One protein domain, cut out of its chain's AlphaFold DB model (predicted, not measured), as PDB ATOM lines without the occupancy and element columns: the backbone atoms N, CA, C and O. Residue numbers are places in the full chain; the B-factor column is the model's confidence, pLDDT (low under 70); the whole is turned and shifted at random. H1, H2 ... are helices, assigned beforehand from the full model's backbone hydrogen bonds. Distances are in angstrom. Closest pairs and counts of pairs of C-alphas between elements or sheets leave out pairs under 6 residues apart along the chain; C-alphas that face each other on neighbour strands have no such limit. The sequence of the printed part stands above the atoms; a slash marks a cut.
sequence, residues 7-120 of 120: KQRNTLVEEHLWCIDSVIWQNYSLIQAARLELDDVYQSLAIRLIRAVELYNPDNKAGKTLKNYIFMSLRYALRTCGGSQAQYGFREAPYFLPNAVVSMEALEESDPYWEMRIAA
ATOM      1  N   LYS A   7      41.162  51.728  24.061       95.25
ATOM      2  CA  LYS A   7      40.469  53.023  24.153       95.25
ATOM      3  C   LYS A   7      41.167  54.111  23.339       95.25
ATOM      4  O   LYS A   7      40.510  54.810  22.584       95.25
ATOM      5  N   GLN A   8      42.491  54.218  23.449       93.81
ATOM      6  CA  GLN A   8      43.266  55.217  22.707       93.81
ATOM      7  C   GLN A   8      43.203  54.969  21.195       93.81
ATOM      8  O   GLN A   8      43.085  55.914  20.423       93.81
ATOM      9  N   ARG A   9      43.244  53.697  20.773       94.75
ATOM     10  CA  ARG A   9      43.048  53.317  19.368       94.75
ATOM     11  C   ARG A   9      41.670  53.731  18.862       94.75
ATOM     12  O   ARG A   9      41.592  54.312  17.788       94.75
ATOM     13  N   ASN A  10      40.612  53.448  19.622       95.75
ATOM     14  CA  ASN A  10      39.246  53.784  19.225       95.75
ATOM     15  C   ASN A  10      39.059  55.297  19.106       95.75
ATOM     16  O   ASN A  10      38.580  55.753  18.076       95.75
ATOM     17  N   THR A  11      39.542  56.070  20.085       97.06
ATOM     18  CA  THR A  11      39.525  57.538  20.014       97.06
ATOM     19  C   THR A  11      40.239  58.046  18.763       97.06
ATOM     20  O   THR A  11      39.678  58.848  18.028       97.06
ATOM     21  N   LEU A  12      41.430  57.525  18.449       96.12
ATOM     22  CA  LEU A  12      42.147  57.914  17.230       96.12
ATOM     23  C   LEU A  12      41.388  57.554  15.948       96.12
ATOM     24  O   LEU A  12      41.427  58.321  14.990       96.12
ATOM     25  N   VAL A  13      40.721  56.398  15.901       97.62
ATOM     26  CA  VAL A  13      39.885  56.011  14.752       97.62
ATOM     27  C   VAL A  13      38.706  56.973  14.608       97.62
ATOM     28  O   VAL A  13      38.499  57.497  13.516       97.62
ATOM     29  N   GLU A  14      37.982  57.245  15.695       97.88
ATOM     30  CA  GLU A  14      36.834  58.160  15.728       97.88
ATOM     31  C   GLU A  14      37.220  59.578  15.277       97.88
ATOM     32  O   GLU A  14      36.563  60.152  14.409       97.88
ATOM     33  N   GLU A  15      38.350  60.104  15.763       98.00
ATOM     34  CA  GLU A  15      38.905  61.408  15.362       98.00
ATOM     35  C   GLU A  15      39.242  61.505  13.863       98.00
ATOM     36  O   GLU A  15      39.342  62.606  13.313       98.00
ATOM     37  N   HIS A  16      39.433  60.369  13.187       98.19
ATOM     38  CA  HIS A  16      39.849  60.307  11.787       98.19
ATOM     39  C   HIS A  16      38.779  59.742  10.841       98.19
ATOM     40  O   HIS A  16      39.068  59.609   9.648       98.19
ATOM     41  N   LEU A  17      37.553  59.466  11.305       98.06
ATOM     42  CA  LEU A  17      36.462  58.953  10.457       98.06
ATOM     43  C   LEU A  17      36.197  59.841   9.234       98.06
ATOM     44  O   LEU A  17      36.069  59.333   8.124       98.06
ATOM     45  N   TRP A  18      36.261  61.163   9.407       98.44
ATOM     46  CA  TRP A  18      36.093  62.148   8.332       98.44
ATOM     47  C   TRP A  18      37.071  61.963   7.152       98.44
ATOM     48  O   TRP A  18      36.822  62.439   6.040       98.44
ATOM     49  N   CYS A  19      38.208  61.278   7.357       98.50
ATOM     50  CA  CYS A  19      39.143  60.961   6.276       98.50
ATOM     51  C   CYS A  19      38.503  60.034   5.231       98.50
ATOM     52  O   CYS A  19      38.843  60.137   4.052       98.50
ATOM     53  N   ILE A  20      37.597  59.145   5.656       98.44
ATOM     54  CA  ILE A  20      36.860  58.227   4.779       98.44
ATOM     55  C   ILE A  20      35.970  59.033   3.846       98.44
ATOM     56  O   ILE A  20      36.113  58.909   2.628       98.44
ATOM     57  N   ASP A  21      35.148  59.923   4.408       98.25
ATOM     58  CA  ASP A  21      34.288  60.813   3.632       98.25
ATOM     59  C   ASP A  21      35.128  61.594   2.625       98.25
ATOM     60  O   ASP A  21      34.881  61.547   1.425       98.25
ATOM     61  N   SER A  22      36.210  62.233   3.076       98.31
ATOM     62  CA  SER A  22      37.075  63.008   2.185       98.31
ATOM     63  C   SER A  22      37.610  62.188   1.001       98.31
ATOM     64  O   SER A  22      37.643  62.687  -0.125       98.31
ATOM     65  N   VAL A  23      37.997  60.925   1.221       98.31
ATOM     66  CA  VAL A  23      38.451  60.023   0.150       98.31
ATOM     67  C   VAL A  23      37.307  59.638  -0.785       98.31
ATOM     68  O   VAL A  23      37.508  59.665  -2.000       98.31
ATOM     69  N   ILE A  24      36.127  59.317  -0.256       98.06
ATOM     70  CA  ILE A  24      34.938  58.997  -1.056       98.06
ATOM     71  C   ILE A  24      34.566  60.184  -1.944       98.06
ATOM     72  O   ILE A  24      34.501  60.038  -3.161       98.06
ATOM     73  N   TRP A  25      34.411  61.372  -1.362       98.12
ATOM     74  CA  TRP A  25      34.031  62.589  -2.079       98.12
ATOM     75  C   TRP A  25      35.026  62.929  -3.196       98.12
ATOM     76  O   TRP A  25      34.622  63.218  -4.320       98.12
ATOM     77  N   GLN A  26      36.332  62.822  -2.930       97.81
ATOM     78  CA  GLN A  26      37.374  63.072  -3.938       97.81
ATOM     79  C   GLN A  26      37.387  62.055  -5.091       97.81
ATOM     80  O   GLN A  26      37.968  62.340  -6.136       97.81
ATOM     81  N   ASN A  27      36.800  60.869  -4.910       97.19
ATOM     82  CA  ASN A  27      36.838  59.777  -5.887       97.19
ATOM     83  C   ASN A  27      35.433  59.299  -6.283       97.19
ATOM     84  O   ASN A  27      35.287  58.208  -6.833       97.19
ATOM     85  N   TYR A  28      34.404  60.107  -6.027       96.81
ATOM     86  CA  TYR A  28      33.011  59.703  -6.203       96.81
ATOM     87  C   TYR A  28      32.707  59.279  -7.645       96.81
ATOM     88  O   TYR A  28      32.078  58.250  -7.874       96.81
ATOM     89  N   SER A  29      33.246  60.000  -8.632       96.19
ATOM     90  CA  SER A  29      33.103  59.643 -10.048       96.19
ATOM     91  C   SER A  29      33.703  58.275 -10.391       96.19
ATOM     92  O   SER A  29      33.135  57.554 -11.206       96.19
ATOM     93  N   LEU A  30      34.814  57.885  -9.755       93.69
ATOM     94  CA  LEU A  30      35.433  56.569  -9.951       93.69
ATOM     95  C   LEU A  30      34.596  55.455  -9.320       93.69
ATOM     96  O   LEU A  30      34.431  54.406  -9.934       93.69
ATOM     97  N   ILE A  31      34.057  55.695  -8.123       95.25
ATOM     98  CA  ILE A  31      33.160  54.762  -7.422       95.25
ATOM     99  C   ILE A  31      31.924  54.487  -8.288       95.25
ATOM    100  O   ILE A  31      31.588  53.330  -8.534       95.25
ATOM    101  N   GLN A  32      31.315  55.546  -8.827       94.94
ATOM    102  CA  GLN A  32      30.164  55.450  -9.724       94.94
ATOM    103  C   GLN A  32      30.505  54.725 -11.032       94.94
ATOM    104  O   GLN A  32      29.788  53.813 -11.442       94.94
ATOM    105  N   ALA A  33      31.625  55.073 -11.675       92.06
ATOM    106  CA  ALA A  33      32.051  54.435 -12.922       92.06
ATOM    107  C   ALA A  33      32.334  52.932 -12.752       92.06
ATOM    108  O   ALA A  33      32.058  52.147 -13.657       92.06
ATOM    109  N   ALA A  34      32.854  52.532 -11.591       88.94
ATOM    110  CA  ALA A  34      33.110  51.139 -11.243       88.94
ATOM    111  C   ALA A  34      31.873  50.402 -10.692       88.94
ATOM    112  O   ALA A  34      31.991  49.226 -10.354       88.94
ATOM    113  N   ARG A  35      30.706  51.068 -10.614       90.19
ATOM    114  CA  ARG A  35      29.451  50.527 -10.059       90.19
ATOM    115  C   ARG A  35      29.641  49.906  -8.672       90.19
ATOM    116  O   ARG A  35      29.146  48.819  -8.398       90.19
ATOM    117  N   LEU A  36      30.423  50.573  -7.825       91.69
ATOM    118  CA  LEU A  36      30.642  50.126  -6.455       91.69
ATOM    119  C   LEU A  36      29.539  50.668  -5.552       91.69
ATOM    120  O   LEU A  36      29.237  51.863  -5.594       91.69
ATOM    121  N   GLU A  37      29.009  49.799  -4.696       92.25
ATOM    122  CA  GLU A  37      28.086  50.189  -3.637       92.25
ATOM    123  C   GLU A  37      28.801  51.086  -2.623       92.25
ATOM    124  O   GLU A  37      29.894  50.779  -2.131       92.25
ATOM    125  N   LEU A  38      28.195  52.238  -2.332       94.81
ATOM    126  CA  LEU A  38      28.826  53.264  -1.505       94.81
ATOM    127  C   LEU A  38      29.072  52.766  -0.076       94.81
ATOM    128  O   LEU A  38      30.132  53.039   0.493       94.81
ATOM    129  N   ASP A  39      28.121  52.010   0.470       94.81
ATOM    130  CA  ASP A  39      28.198  51.455   1.820       94.81
ATOM    131  C   ASP A  39      29.315  50.409   1.933       94.81
ATOM    132  O   ASP A  39      30.083  50.431   2.897       94.81
ATOM    133  N   ASP A  40      29.497  49.563   0.916       92.62
ATOM    134  CA  ASP A  40      30.574  48.563   0.880       92.62
ATOM    135  C   ASP A  40      31.955  49.218   0.770       92.62
ATOM    136  O   ASP A  40      32.925  48.804   1.426       92.62
ATOM    137  N   VAL A  41      32.055  50.294  -0.020       96.00
ATOM    138  CA  VAL A  41      33.265  51.122  -0.079       96.00
ATOM    139  C   VAL A  41      33.539  51.743   1.287       96.00
ATOM    140  O   VAL A  41      34.670  51.665   1.774       96.00
ATOM    141  N   TYR A  42      32.528  52.322   1.936       97.06
ATOM    142  CA  TYR A  42      32.677  52.922   3.259       97.06
ATOM    143  C   TYR A  42      33.163  51.894   4.289       97.06
ATOM    144  O   TYR A  42      34.152  52.139   4.985       97.06
ATOM    145  N   GLN A  43      32.542  50.713   4.344       94.38
ATOM    146  CA  GLN A  43      32.941  49.628   5.247       94.38
ATOM    147  C   GLN A  43      34.387  49.174   4.993       94.38
ATOM    148  O   GLN A  43      35.184  49.050   5.930       94.38
ATOM    149  N   SER A  44      34.767  49.003   3.725       94.88
ATOM    150  CA  SER A  44      36.132  48.633   3.332       94.88
ATOM    151  C   SER A  44      37.164  49.676   3.777       94.88
ATOM    152  O   SER A  44      38.238  49.340   4.296       94.88
ATOM    153  N   LEU A  45      36.836  50.960   3.620       97.69
ATOM    154  CA  LEU A  45      37.670  52.073   4.070       97.69
ATOM    155  C   LEU A  45      37.731  52.170   5.600       97.69
ATOM    156  O   LEU A  45      38.809  52.429   6.137       97.69
ATOM    157  N   ALA A  46      36.641  51.884   6.314       98.00
ATOM    158  CA  ALA A  46      36.608  51.858   7.776       98.00
ATOM    159  C   ALA A  46      37.523  50.766   8.353       98.00
ATOM    160  O   ALA A  46      38.360  51.043   9.217       98.00
ATOM    161  N   ILE A  47      37.465  49.544   7.811       96.62
ATOM    162  CA  ILE A  47      38.387  48.457   8.189       96.62
ATOM    163  C   ILE A  47      39.835  48.876   7.919       96.62
ATOM    164  O   ILE A  47      40.737  48.625   8.729       96.62
ATOM    165  N   ARG A  48      40.082  49.546   6.786       97.38
ATOM    166  CA  ARG A  48      41.420  50.033   6.454       97.38
ATOM    167  C   ARG A  48      41.900  51.121   7.411       97.38
ATOM    168  O   ARG A  48      43.081  51.100   7.753       97.38
ATOM    169  N   LEU A  49      41.035  52.038   7.843       98.31
ATOM    170  CA  LEU A  49      41.359  53.076   8.822       98.31
ATOM    171  C   LEU A  49      41.805  52.457  10.150       98.31
ATOM    172  O   LEU A  49      42.873  52.805  10.649       98.31
ATOM    173  N   ILE A  50      41.046  51.486  10.671       97.19
ATOM    174  CA  ILE A  50      41.385  50.770  11.912       97.19
ATOM    175  C   ILE A  50      42.776  50.135  11.801       97.19
ATOM    176  O   ILE A  50      43.627  50.337  12.669       97.19
ATOM    177  N   ARG A  51      43.043  49.427  10.693       95.75
ATOM    178  CA  ARG A  51      44.361  48.828  10.430       95.75
ATOM    179  C   ARG A  51      45.459  49.876  10.271       95.75
ATOM    180  O   ARG A  51      46.583  49.641  10.697       95.75
ATOM    181  N   ALA A  52      45.166  51.021   9.658       95.75
ATOM    182  CA  ALA A  52      46.140  52.090   9.487       95.75
ATOM    183  C   ALA A  52      46.543  52.705  10.835       95.75
ATOM    184  O   ALA A  52      47.727  52.935  11.057       95.75
ATOM    185  N   VAL A  53      45.593  52.920  11.746       95.50
ATOM    186  CA  VAL A  53      45.887  53.393  13.109       95.50
ATOM    187  C   VAL A  53      46.707  52.355  13.880       95.50
ATOM    188  O   VAL A  53      47.668  52.712  14.551       95.50
ATOM    189  N   GLU A  54      46.375  51.070  13.746       93.25
ATOM    190  CA  GLU A  54      47.084  49.976  14.421       93.25
ATOM    191  C   GLU A  54      48.522  49.766  13.923       93.25
ATOM    192  O   GLU A  54      49.419  49.490  14.717       93.25
ATOM    193  N   LEU A  55      48.752  49.899  12.616       91.94
ATOM    194  CA  LEU A  55      50.050  49.640  11.986       91.94
ATOM    195  C   LEU A  55      50.931  50.887  11.863       91.94
ATOM    196  O   LEU A  55      52.076  50.788  11.410       91.94
ATOM    197  N   TYR A  56      50.415  52.063  12.222       92.62
ATOM    198  CA  TYR A  56      51.177  53.296  12.133       92.62
ATOM    199  C   TYR A  56      52.395  53.248  13.061       92.62
ATOM    200  O   TYR A  56      52.283  53.058  14.270       92.62
ATOM    201  N   ASN A  57      53.572  53.463  12.475       89.94
ATOM    202  CA  ASN A  57      54.821  53.583  13.209       89.94
ATOM    203  C   ASN A  57      55.355  55.021  13.081       89.94
ATOM    204  O   ASN A  57      55.811  55.378  11.989       89.94
ATOM    205  N   PRO A  58      55.327  55.832  14.158       87.00
ATOM    206  CA  PRO A  58      55.845  57.199  14.129       87.00
ATOM    207  C   PRO A  58      57.362  57.256  13.896       87.00
ATOM    208  O   PRO A  58      57.842  58.225  13.315       87.00
ATOM    209  N   ASP A  59      58.100  56.202  14.257       87.62
ATOM    210  CA  ASP A  59      59.561  56.118  14.104       87.62
ATOM    211  C   ASP A  59      59.985  55.657  12.701       87.62
ATOM    212  O   ASP A  59      61.161  55.392  12.428       87.62
ATOM    213  N   ASN A  60      59.028  55.502  11.783       81.44
ATOM    214  CA  ASN A  60      59.339  55.141  10.413       81.44
ATOM    215  C   ASN A  60      60.203  56.238   9.769       81.44
ATOM    216  O   ASN A  60      59.805  57.401   9.705       81.44
ATOM    217  N   LYS A  61      61.354  55.844   9.209       68.31
ATOM    218  CA  LYS A  61      62.328  56.729   8.543       68.31
ATOM    219  C   LYS A  61      61.730  57.589   7.421       68.31
ATOM    220  O   LYS A  61      62.318  58.599   7.058       68.31
ATOM    221  N   ALA A  62      60.571  57.207   6.877       75.62
ATOM    222  CA  ALA A  62      59.842  57.999   5.889       75.62
ATOM    223  C   ALA A  62      59.115  59.235   6.470       75.62
ATOM    224  O   ALA A  62      58.562  60.009   5.692       75.62
ATOM    225  N   GLY A  63      59.062  59.410   7.799       65.88
ATOM    226  CA  GLY A  63      58.585  60.633   8.459       65.88
ATOM    227  C   GLY A  63      57.130  61.022   8.165       65.88
ATOM    228  O   GLY A  63      56.775  62.198   8.230       65.88
ATOM    229  N   LYS A  64      56.271  60.068   7.782       82.31
ATOM    230  CA  LYS A  64      54.866  60.360   7.456       82.31
ATOM    231  C   LYS A  64      54.080  60.605   8.737       82.31
ATOM    232  O   LYS A  64      54.111  59.771   9.629       82.31
ATOM    233  N   THR A  65      53.312  61.691   8.784       92.75
ATOM    234  CA  THR A  65      52.318  61.904   9.844       92.75
ATOM    235  C   THR A  65      51.240  60.816   9.798       92.75
ATOM    236  O   THR A  65      50.957  60.270   8.725       92.75
ATOM    237  N   LEU A  66      50.589  60.536  10.934       93.62
ATOM    238  CA  LEU A  66      49.472  59.582  11.012       93.62
ATOM    239  C   LEU A  66      48.397  59.897   9.966       93.62
ATOM    240  O   LEU A  66      48.004  59.025   9.200       93.62
ATOM    241  N   LYS A  67      48.001  61.171   9.862       95.56
ATOM    242  CA  LYS A  67      47.043  61.651   8.860       95.56
ATOM    243  C   LYS A  67      47.458  61.272   7.435       95.56
ATOM    244  O   LYS A  67      46.664  60.705   6.687       95.56
ATOM    245  N   ASN A  68      48.707  61.537   7.052       95.12
ATOM    246  CA  ASN A  68      49.198  61.203   5.712       95.12
ATOM    247  C   ASN A  68      49.257  59.687   5.487       95.12
ATOM    248  O   ASN A  68      48.970  59.212   4.386       95.12
ATOM    249  N   TYR A  69      49.607  58.920   6.521       95.75
ATOM    250  CA  TYR A  69      49.590  57.462   6.470       95.75
ATOM    251  C   TYR A  69      48.170  56.906   6.294       95.75
ATOM    252  O   TYR A  69      47.969  56.020   5.462       95.75
ATOM    253  N   ILE A  70      47.183  57.468   6.998       97.31
ATOM    254  CA  ILE A  70      45.762  57.139   6.847       97.31
ATOM    255  C   ILE A  70      45.312  57.411   5.411       97.31
ATOM    256  O   ILE A  70      44.877  56.479   4.741       97.31
ATOM    257  N   PHE A  71      45.498  58.626   4.883       97.75
ATOM    258  CA  PHE A  71      45.094  58.944   3.505       97.75
ATOM    259  C   PHE A  71      45.759  58.035   2.470       97.75
ATOM    260  O   PHE A  71      45.100  57.570   1.540       97.75
ATOM    261  N   MET A  72      47.052  57.743   2.632       95.88
ATOM    262  CA  MET A  72      47.754  56.798   1.764       95.88
ATOM    263  C   MET A  72      47.110  55.404   1.824       95.88
ATOM    264  O   MET A  72      46.845  54.803   0.783       95.88
ATOM    265  N   SER A  73      46.838  54.900   3.030       96.44
ATOM    266  CA  SER A  73      46.205  53.599   3.247       96.44
ATOM    267  C   SER A  73      44.785  53.529   2.685       96.44
ATOM    268  O   SER A  73      44.460  52.542   2.027       96.44
ATOM    269  N   LEU A  74      43.967  54.563   2.889       98.00
ATOM    270  CA  LEU A  74      42.598  54.645   2.375       98.00
ATOM    271  C   LEU A  74      42.571  54.681   0.844       98.00
ATOM    272  O   LEU A  74      41.842  53.913   0.226       98.00
ATOM    273  N   ARG A  75      43.424  55.495   0.209       96.50
ATOM    274  CA  ARG A  75      43.526  55.549  -1.262       96.50
ATOM    275  C   ARG A  75      43.959  54.215  -1.862       96.50
ATOM    276  O   ARG A  75      43.505  53.861  -2.947       96.50
ATOM    277  N   TYR A  76      44.834  53.481  -1.175       94.31
ATOM    278  CA  TYR A  76      45.203  52.130  -1.588       94.31
ATOM    279  C   TYR A  76      44.009  51.173  -1.494       94.31
ATOM    280  O   TYR A  76      43.727  50.471  -2.458       94.31
ATOM    281  N   ALA A  77      43.283  51.179  -0.371       95.12
ATOM    282  CA  ALA A  77      42.114  50.320  -0.189       95.12
ATOM    283  C   ALA A  77      40.989  50.623  -1.188       95.12
ATOM    284  O   ALA A  77      40.415  49.692  -1.747       95.12
ATOM    285  N   LEU A  78      40.728  51.899  -1.486       95.88
ATOM    286  CA  LEU A  78      39.732  52.289  -2.486       95.88
ATOM    287  C   LEU A  78      40.024  51.659  -3.855       95.88
ATOM    288  O   LEU A  78      39.137  51.089  -4.480       95.88
ATOM    289  N   ARG A  79      41.288  51.689  -4.300       91.62
ATOM    290  CA  ARG A  79      41.709  51.061  -5.567       91.62
ATOM    291  C   ARG A  79      41.490  49.549  -5.585       91.62
ATOM    292  O   ARG A  79      41.409  48.965  -6.659       91.62
ATOM    293  N   THR A  80      41.416  48.908  -4.424       89.56
ATOM    294  CA  THR A  80      41.189  47.463  -4.315       89.56
ATOM    295  C   THR A  80      39.723  47.075  -4.133       89.56
ATOM    296  O   THR A  80      39.421  45.894  -4.247       89.56
ATOM    297  N   CYS A  81      38.812  48.032  -3.903       90.62
ATOM    298  CA  CYS A  81      37.390  47.747  -3.655       90.62
ATOM    299  C   CYS A  81      36.681  47.113  -4.862       90.62
ATOM    300  O   CYS A  81      35.779  46.310  -4.680       90.62
ATOM    301  N   GLY A  82      37.106  47.429  -6.090       86.12
ATOM    302  CA  GLY A  82      36.549  46.825  -7.307       86.12
ATOM    303  C   GLY A  82      37.170  45.490  -7.713       86.12
ATOM    304  O   GLY A  82      36.862  44.988  -8.786       86.12
ATOM    305  N   GLY A  83      38.083  44.933  -6.913       88.44
ATOM    306  CA  GLY A  83      38.661  43.625  -7.207       88.44
ATOM    307  C   GLY A  83      37.703  42.491  -6.843       88.44
ATOM    308  O   GLY A  83      36.984  42.589  -5.850       88.44
ATOM    309  N   SER A  84      37.772  41.370  -7.565       87.69
ATOM    310  CA  SER A  84      36.911  40.192  -7.344       87.69
ATOM    311  C   SER A  84      36.925  39.691  -5.893       87.69
ATOM    312  O   SER A  84      35.920  39.217  -5.377       87.69
ATOM    313  N   GLN A  85      38.070  39.817  -5.213       87.75
ATOM    314  CA  GLN A  85      38.209  39.429  -3.806       87.75
ATOM    315  C   GLN A  85      37.369  40.313  -2.875       87.75
ATOM    316  O   GLN A  85      36.809  39.817  -1.904       87.75
ATOM    317  N   ALA A  86      37.303  41.617  -3.156       84.62
ATOM    318  CA  ALA A  86      36.562  42.575  -2.345       84.62
ATOM    319  C   ALA A  86      35.059  42.518  -2.642       84.62
ATOM    320  O   ALA A  86      34.267  42.560  -1.712       84.62
ATOM    321  N   GLN A  87      34.680  42.367  -3.915       84.06
ATOM    322  CA  GLN A  87      33.274  42.332  -4.329       84.06
ATOM    323  C   GLN A  87      32.573  41.012  -3.993       84.06
ATOM    324  O   GLN A  87      31.402  41.018  -3.631       84.06
ATOM    325  N   TYR A  88      33.272  39.879  -4.115       85.50
ATOM    326  CA  TYR A  88      32.649  38.552  -4.014       85.50
ATOM    327  C   TYR A  88      33.182  37.708  -2.850       85.50
ATOM    328  O   TYR A  88      32.749  36.576  -2.654       85.50
ATOM    329  N   GLY A  89      34.161  38.211  -2.092       84.94
ATOM    330  CA  GLY A  89      34.779  37.461  -0.995       84.94
ATOM    331  C   GLY A  89      35.640  36.275  -1.447       84.94
ATOM    332  O   GLY A  89      36.022  35.440  -0.625       84.94
ATOM    333  N   PHE A  90      35.969  36.176  -2.738       89.44
ATOM    334  CA  PHE A  90      36.775  35.080  -3.267       89.44
ATOM    335  C   PHE A  90      38.225  35.185  -2.802       89.44
ATOM    336  O   PHE A  90      38.984  36.058  -3.228       89.44
ATOM    337  N   ARG A  91      38.636  34.259  -1.936       86.75
ATOM    338  CA  ARG A  91      40.023  34.167  -1.485       86.75
ATOM    339  C   ARG A  91      40.920  33.766  -2.661       86.75
ATOM    340  O   ARG A  91      40.580  32.858  -3.406       86.75
ATOM    341  N   GLU A  92      42.056  34.448  -2.814       87.62
ATOM    342  CA  GLU A  92      43.080  34.160  -3.842       87.62
ATOM    343  C   GLU A  92      42.624  34.328  -5.306       87.62
ATOM    344  O   GLU A  92      43.376  34.021  -6.229       87.62
ATOM    345  N   ALA A  93      41.443  34.902  -5.546       89.88
ATOM    346  CA  ALA A  93      40.992  35.211  -6.897       89.88
ATOM    347  C   ALA A  93      41.887  36.265  -7.584       89.88
ATOM    348  O   ALA A  93      42.321  37.225  -6.932       89.88
ATOM    349  N   PRO A  94      42.114  36.164  -8.909       89.94
ATOM    350  CA  PRO A  94      42.646  37.266  -9.700       89.94
ATOM    351  C   PRO A  94      41.860  38.564  -9.479       89.94
ATOM    352  O   PRO A  94      40.651  38.549  -9.231       89.94
ATOM    353  N   TYR A  95      42.545  39.705  -9.609       86.12
ATOM    354  CA  TYR A  95      41.929  41.017  -9.384       86.12
ATOM    355  C   TYR A  95      40.691  41.239 -10.260       86.12
ATOM    356  O   TYR A  95      39.711  41.800  -9.785       86.12
ATOM    357  N   PHE A  96      40.726  40.769 -11.508       86.94
ATOM    358  CA  PHE A  96      39.645  40.921 -12.472       86.94
ATOM    359  C   PHE A  96      39.121  39.550 -12.908       86.94
ATOM    360  O   PHE A  96      39.818  38.809 -13.601       86.94
ATOM    361  N   LEU A  97      37.899  39.225 -12.485       87.50
ATOM    362  CA  LEU A  97      37.149  38.034 -12.877       87.50
ATOM    363  C   LEU A  97      35.758  38.452 -13.382       87.50
ATOM    364  O   LEU A  97      34.774  38.359 -12.644       87.50
ATOM    365  N   PRO A  98      35.658  38.960 -14.621       81.56
ATOM    366  CA  PRO A  98      34.371  39.352 -15.176       81.56
ATOM    367  C   PRO A  98      33.459  38.127 -15.306       81.56
ATOM    368  O   PRO A  98      33.911  37.057 -15.711       81.56
ATOM    369  N   ASN A  99      32.173  38.299 -14.995       82.69
ATOM    370  CA  ASN A  99      31.133  37.267 -15.107       82.69
ATOM    371  C   ASN A  99      31.371  36.009 -14.247       82.69
ATOM    372  O   ASN A  99      30.800  34.960 -14.529       82.69
ATOM    373  N   ALA A 100      32.205  36.092 -13.205       85.25
ATOM    374  CA  ALA A 100      32.414  34.975 -12.278       85.25
ATOM    375  C   ALA A 100      31.252  34.773 -11.292       85.25
ATOM    376  O   ALA A 100      31.124  33.696 -10.716       85.25
ATOM    377  N   VAL A 101      30.419  35.798 -11.099       87.12
ATOM    378  CA  VAL A 101      29.207  35.755 -10.276       87.12
ATOM    379  C   VAL A 101      28.042  36.274 -11.106       87.12
ATOM    380  O   VAL A 101      28.172  37.281 -11.803       87.12
ATOM    381  N   VAL A 102      26.909  35.586 -11.015       87.00
ATOM    382  CA  VAL A 102      25.627  35.969 -11.608       87.00
ATOM    383  C   VAL A 102      24.555  35.836 -10.529       87.00
ATOM    384  O   VAL A 102      24.673  34.975  -9.655       87.00
ATOM    385  N   SER A 103      23.548  36.710 -10.543       86.62
ATOM    386  CA  SER A 103      22.413  36.573  -9.628       86.62
ATOM    387  C   SER A 103      21.516  35.414 -10.069       86.62
ATOM    388  O   SER A 103      21.536  35.019 -11.237       86.62
ATOM    389  N   MET A 104      20.732  34.859  -9.144       88.00
ATOM    390  CA  MET A 104      19.803  33.772  -9.474       88.00
ATOM    391  C   MET A 104      18.730  34.243 -10.458       88.00
ATOM    392  O   MET A 104      18.405  33.527 -11.395       88.00
ATOM    393  N   GLU A 105      18.267  35.484 -10.315       90.12
ATOM    394  CA  GLU A 105      17.262  36.099 -11.186       90.12
ATOM    395  C   GLU A 105      17.785  36.237 -12.621       90.12
ATOM    396  O   GLU A 105      17.120  35.838 -13.573       90.12
ATOM    397  N   ALA A 106      19.017  36.732 -12.790       89.44
ATOM    398  CA  ALA A 106      19.642  36.837 -14.107       89.44
ATOM    399  C   ALA A 106      19.871  35.457 -14.749       89.44
ATOM    400  O   ALA A 106      19.850  35.322 -15.974       89.44
ATOM    401  N   LEU A 107      20.090  34.428 -13.929       88.88
ATOM    402  CA  LEU A 107      20.246  33.059 -14.396       88.88
ATOM    403  C   LEU A 107      18.899  32.464 -14.846       88.88
ATOM    404  O   LEU A 107      18.835  31.934 -15.955       88.88
ATOM    405  N   GLU A 108      17.835  32.639 -14.056       89.94
ATOM    406  CA  GLU A 108      16.451  32.262 -14.393       89.94
ATOM    407  C   GLU A 108      15.963  32.917 -15.689       89.94
ATOM    408  O   GLU A 108      15.392  32.241 -16.545       89.94
ATOM    409  N   GLU A 109      16.225  34.214 -15.865       91.12
ATOM    410  CA  GLU A 109      15.900  34.944 -17.095       91.12
ATOM    411  C   GLU A 109      16.649  34.390 -18.316       91.12
ATOM    412  O   GLU A 109      16.113  34.382 -19.426       91.12
ATOM    413  N   SER A 110      17.891  33.932 -18.127       90.25
ATOM    414  CA  SER A 110      18.728  33.434 -19.220       90.25
ATOM    415  C   SER A 110      18.405  31.995 -19.637       90.25
ATOM    416  O   SER A 110      18.502  31.662 -20.820       90.25
ATOM    417  N   ASP A 111      18.043  31.139 -18.680       88.25
ATOM    418  CA  ASP A 111      17.799  29.712 -18.880       88.25
ATOM    419  C   ASP A 111      16.820  29.199 -17.808       88.25
ATOM    420  O   ASP A 111      17.240  28.928 -16.683       88.25
ATOM    421  N   PRO A 112      15.528  28.991 -18.133       85.69
ATOM    422  CA  PRO A 112      14.530  28.479 -17.186       85.69
ATOM    423  C   PRO A 112      14.852  27.096 -16.593       85.69
ATOM    424  O   PRO A 112      14.186  26.665 -15.656       85.69
ATOM    425  N   TYR A 113      15.842  26.384 -17.141       87.88
ATOM    426  CA  TYR A 113      16.287  25.068 -16.682       87.88
ATOM    427  C   TYR A 113      17.700  25.095 -16.084       87.88
ATOM    428  O   TYR A 113      18.338  24.045 -15.965       87.88
ATOM    429  N   TRP A 114      18.211  26.270 -15.699       87.88
ATOM    430  CA  TRP A 114      19.567  26.433 -15.168       87.88
ATOM    431  C   TRP A 114      19.886  25.488 -14.001       87.88
ATOM    432  O   TRP A 114      21.002  24.969 -13.930       87.88
ATOM    433  N   GLU A 115      18.906  25.196 -13.136       85.19
ATOM    434  CA  GLU A 115      19.055  24.281 -11.997       85.19
ATOM    435  C   GLU A 115      19.500  22.883 -12.444       85.19
ATOM    436  O   GLU A 115      20.404  22.289 -11.855       85.19
ATOM    437  N   MET A 116      18.928  22.373 -13.542       85.31
ATOM    438  CA  MET A 116      19.281  21.057 -14.087       85.31
ATOM    439  C   MET A 116      20.709  21.016 -14.640       85.31
ATOM    440  O   MET A 116      21.298  19.942 -14.733       85.31
ATOM    441  N   ARG A 117      21.281  22.166 -15.017       79.06
ATOM    442  CA  ARG A 117      22.616  22.252 -15.630       79.06
ATOM    443  C   ARG A 117      23.752  22.350 -14.620       79.06
ATOM    444  O   ARG A 117      24.881  22.019 -14.970       79.06
ATOM    445  N   ILE A 118      23.471  22.807 -13.401       80.88
ATOM    446  CA  ILE A 118      24.475  22.936 -12.335       80.88
ATOM    447  C   ILE A 118      24.508  21.731 -11.382       80.88
ATOM    448  O   ILE A 118      25.463  21.589 -10.626       80.88
ATOM    449  N   ALA A 119      23.496  20.860 -11.422       70.75
ATOM    450  CA  ALA A 119      23.330  19.723 -10.513       70.75
ATOM    451  C   ALA A 119      24.162  18.465 -10.880       70.75
ATOM    452  O   ALA A 119      23.697  17.347 -10.661       70.75
ATOM    453  N   ALA A 120      25.359  18.631 -11.456       54.31
ATOM    454  CA  ALA A 120      26.232  17.524 -11.880       54.31
ATOM    455  C   ALA A 120      27.069  16.923 -10.737       54.31
ATOM    456  O   ALA A 120      27.590  17.701  -9.904       54.31
TER     457      ALA A 120
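Overview. This is residues 7 to 120 of the 120 residues of an uncharacterized protein of bacterium 1xD42-67 (UniProt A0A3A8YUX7). A helical hairpin of H4 and H5 makes the core of a small helical body, with H2 packed across both of its helices and H1 on residues 49 to 54 of H4. H6 follows close to the end of H5, and a long link then leads away to H7 and H8, a small separate end that makes the length of the whole; residues 108 to 113 stick out. The printed part has 114 residues with eight named helices, H1 to H8 in order along the chain, and no named strand; the class is all helix. It is loose, with a radius of gyration of the C-alphas of 18.7 A, and spans 60 by 28 by 27 A.

Arrangement. H1, residues 7 to 15, touches H4, residues 38 to 55, at a steep tilt of 45 degrees, opposite ways; their closest C-alphas, of Val 13 and Ile 50, are 6.1 A apart. H2, residues 18 to 26, touches residues 42 to 49 of H4 alone, at a steep tilt of 49 degrees, with the closest C-alphas, of Ile 20 and Leu 45, 6.2 A apart. H2 also touches H5, residues 66 to 80, with residues 70 to 75 of H5 alone; the closest C-alphas, of Cys 19 and Phe 71, are 6.9 A apart. H3, residues 28 to 33, is close to but not clearly touching H4, the C-alphas of Ile 31 and Leu 38 being closest at 7.5 A. H4 is the hub, touching three helices, and forms a hairpin with H5: they run opposite ways at a steep tilt of 43 degrees, and their closest C-alphas, of Ala 52 and Ile 70, are 5.7 A apart. H6, residues 84 to 88, and H4 are near each other. H7, residues 104 to 110, is apart from H6. H8, residues 114 to 118, is close to but not clearly touching H7, with the closest C-alphas, of Glu 108 and Trp 114, 6.7 A apart. In H1 to H8 every O i to N i+4 pair is within hydrogen-bond range.

Along the chain. H1 begins at C-alpha 7, (40.469, 53.023, 24.153), and is 12.2 A long; H2 is 12.4 A long. H4 begins at C-alpha 38, (28.826, 53.264, -1.505), and is 25.4 A long; H5 is 21.2 A long. H3, H6 and H7 are 8.6 A, 5.7 A and 9.8 A long. H8, 6.7 A long, ends at C-alpha 118, (24.475, 22.936, -12.335).

Size, cuts and confidence. The two C-alphas farthest apart, of Asp 59 and Tyr 113, are 61.5 A apart. The printed part has no cut, and the link from H6 to H7, residues 89 to 103, is long. Mean pLDDT of the printed part is 91.0; residues 61, 63 and 120 are under 70.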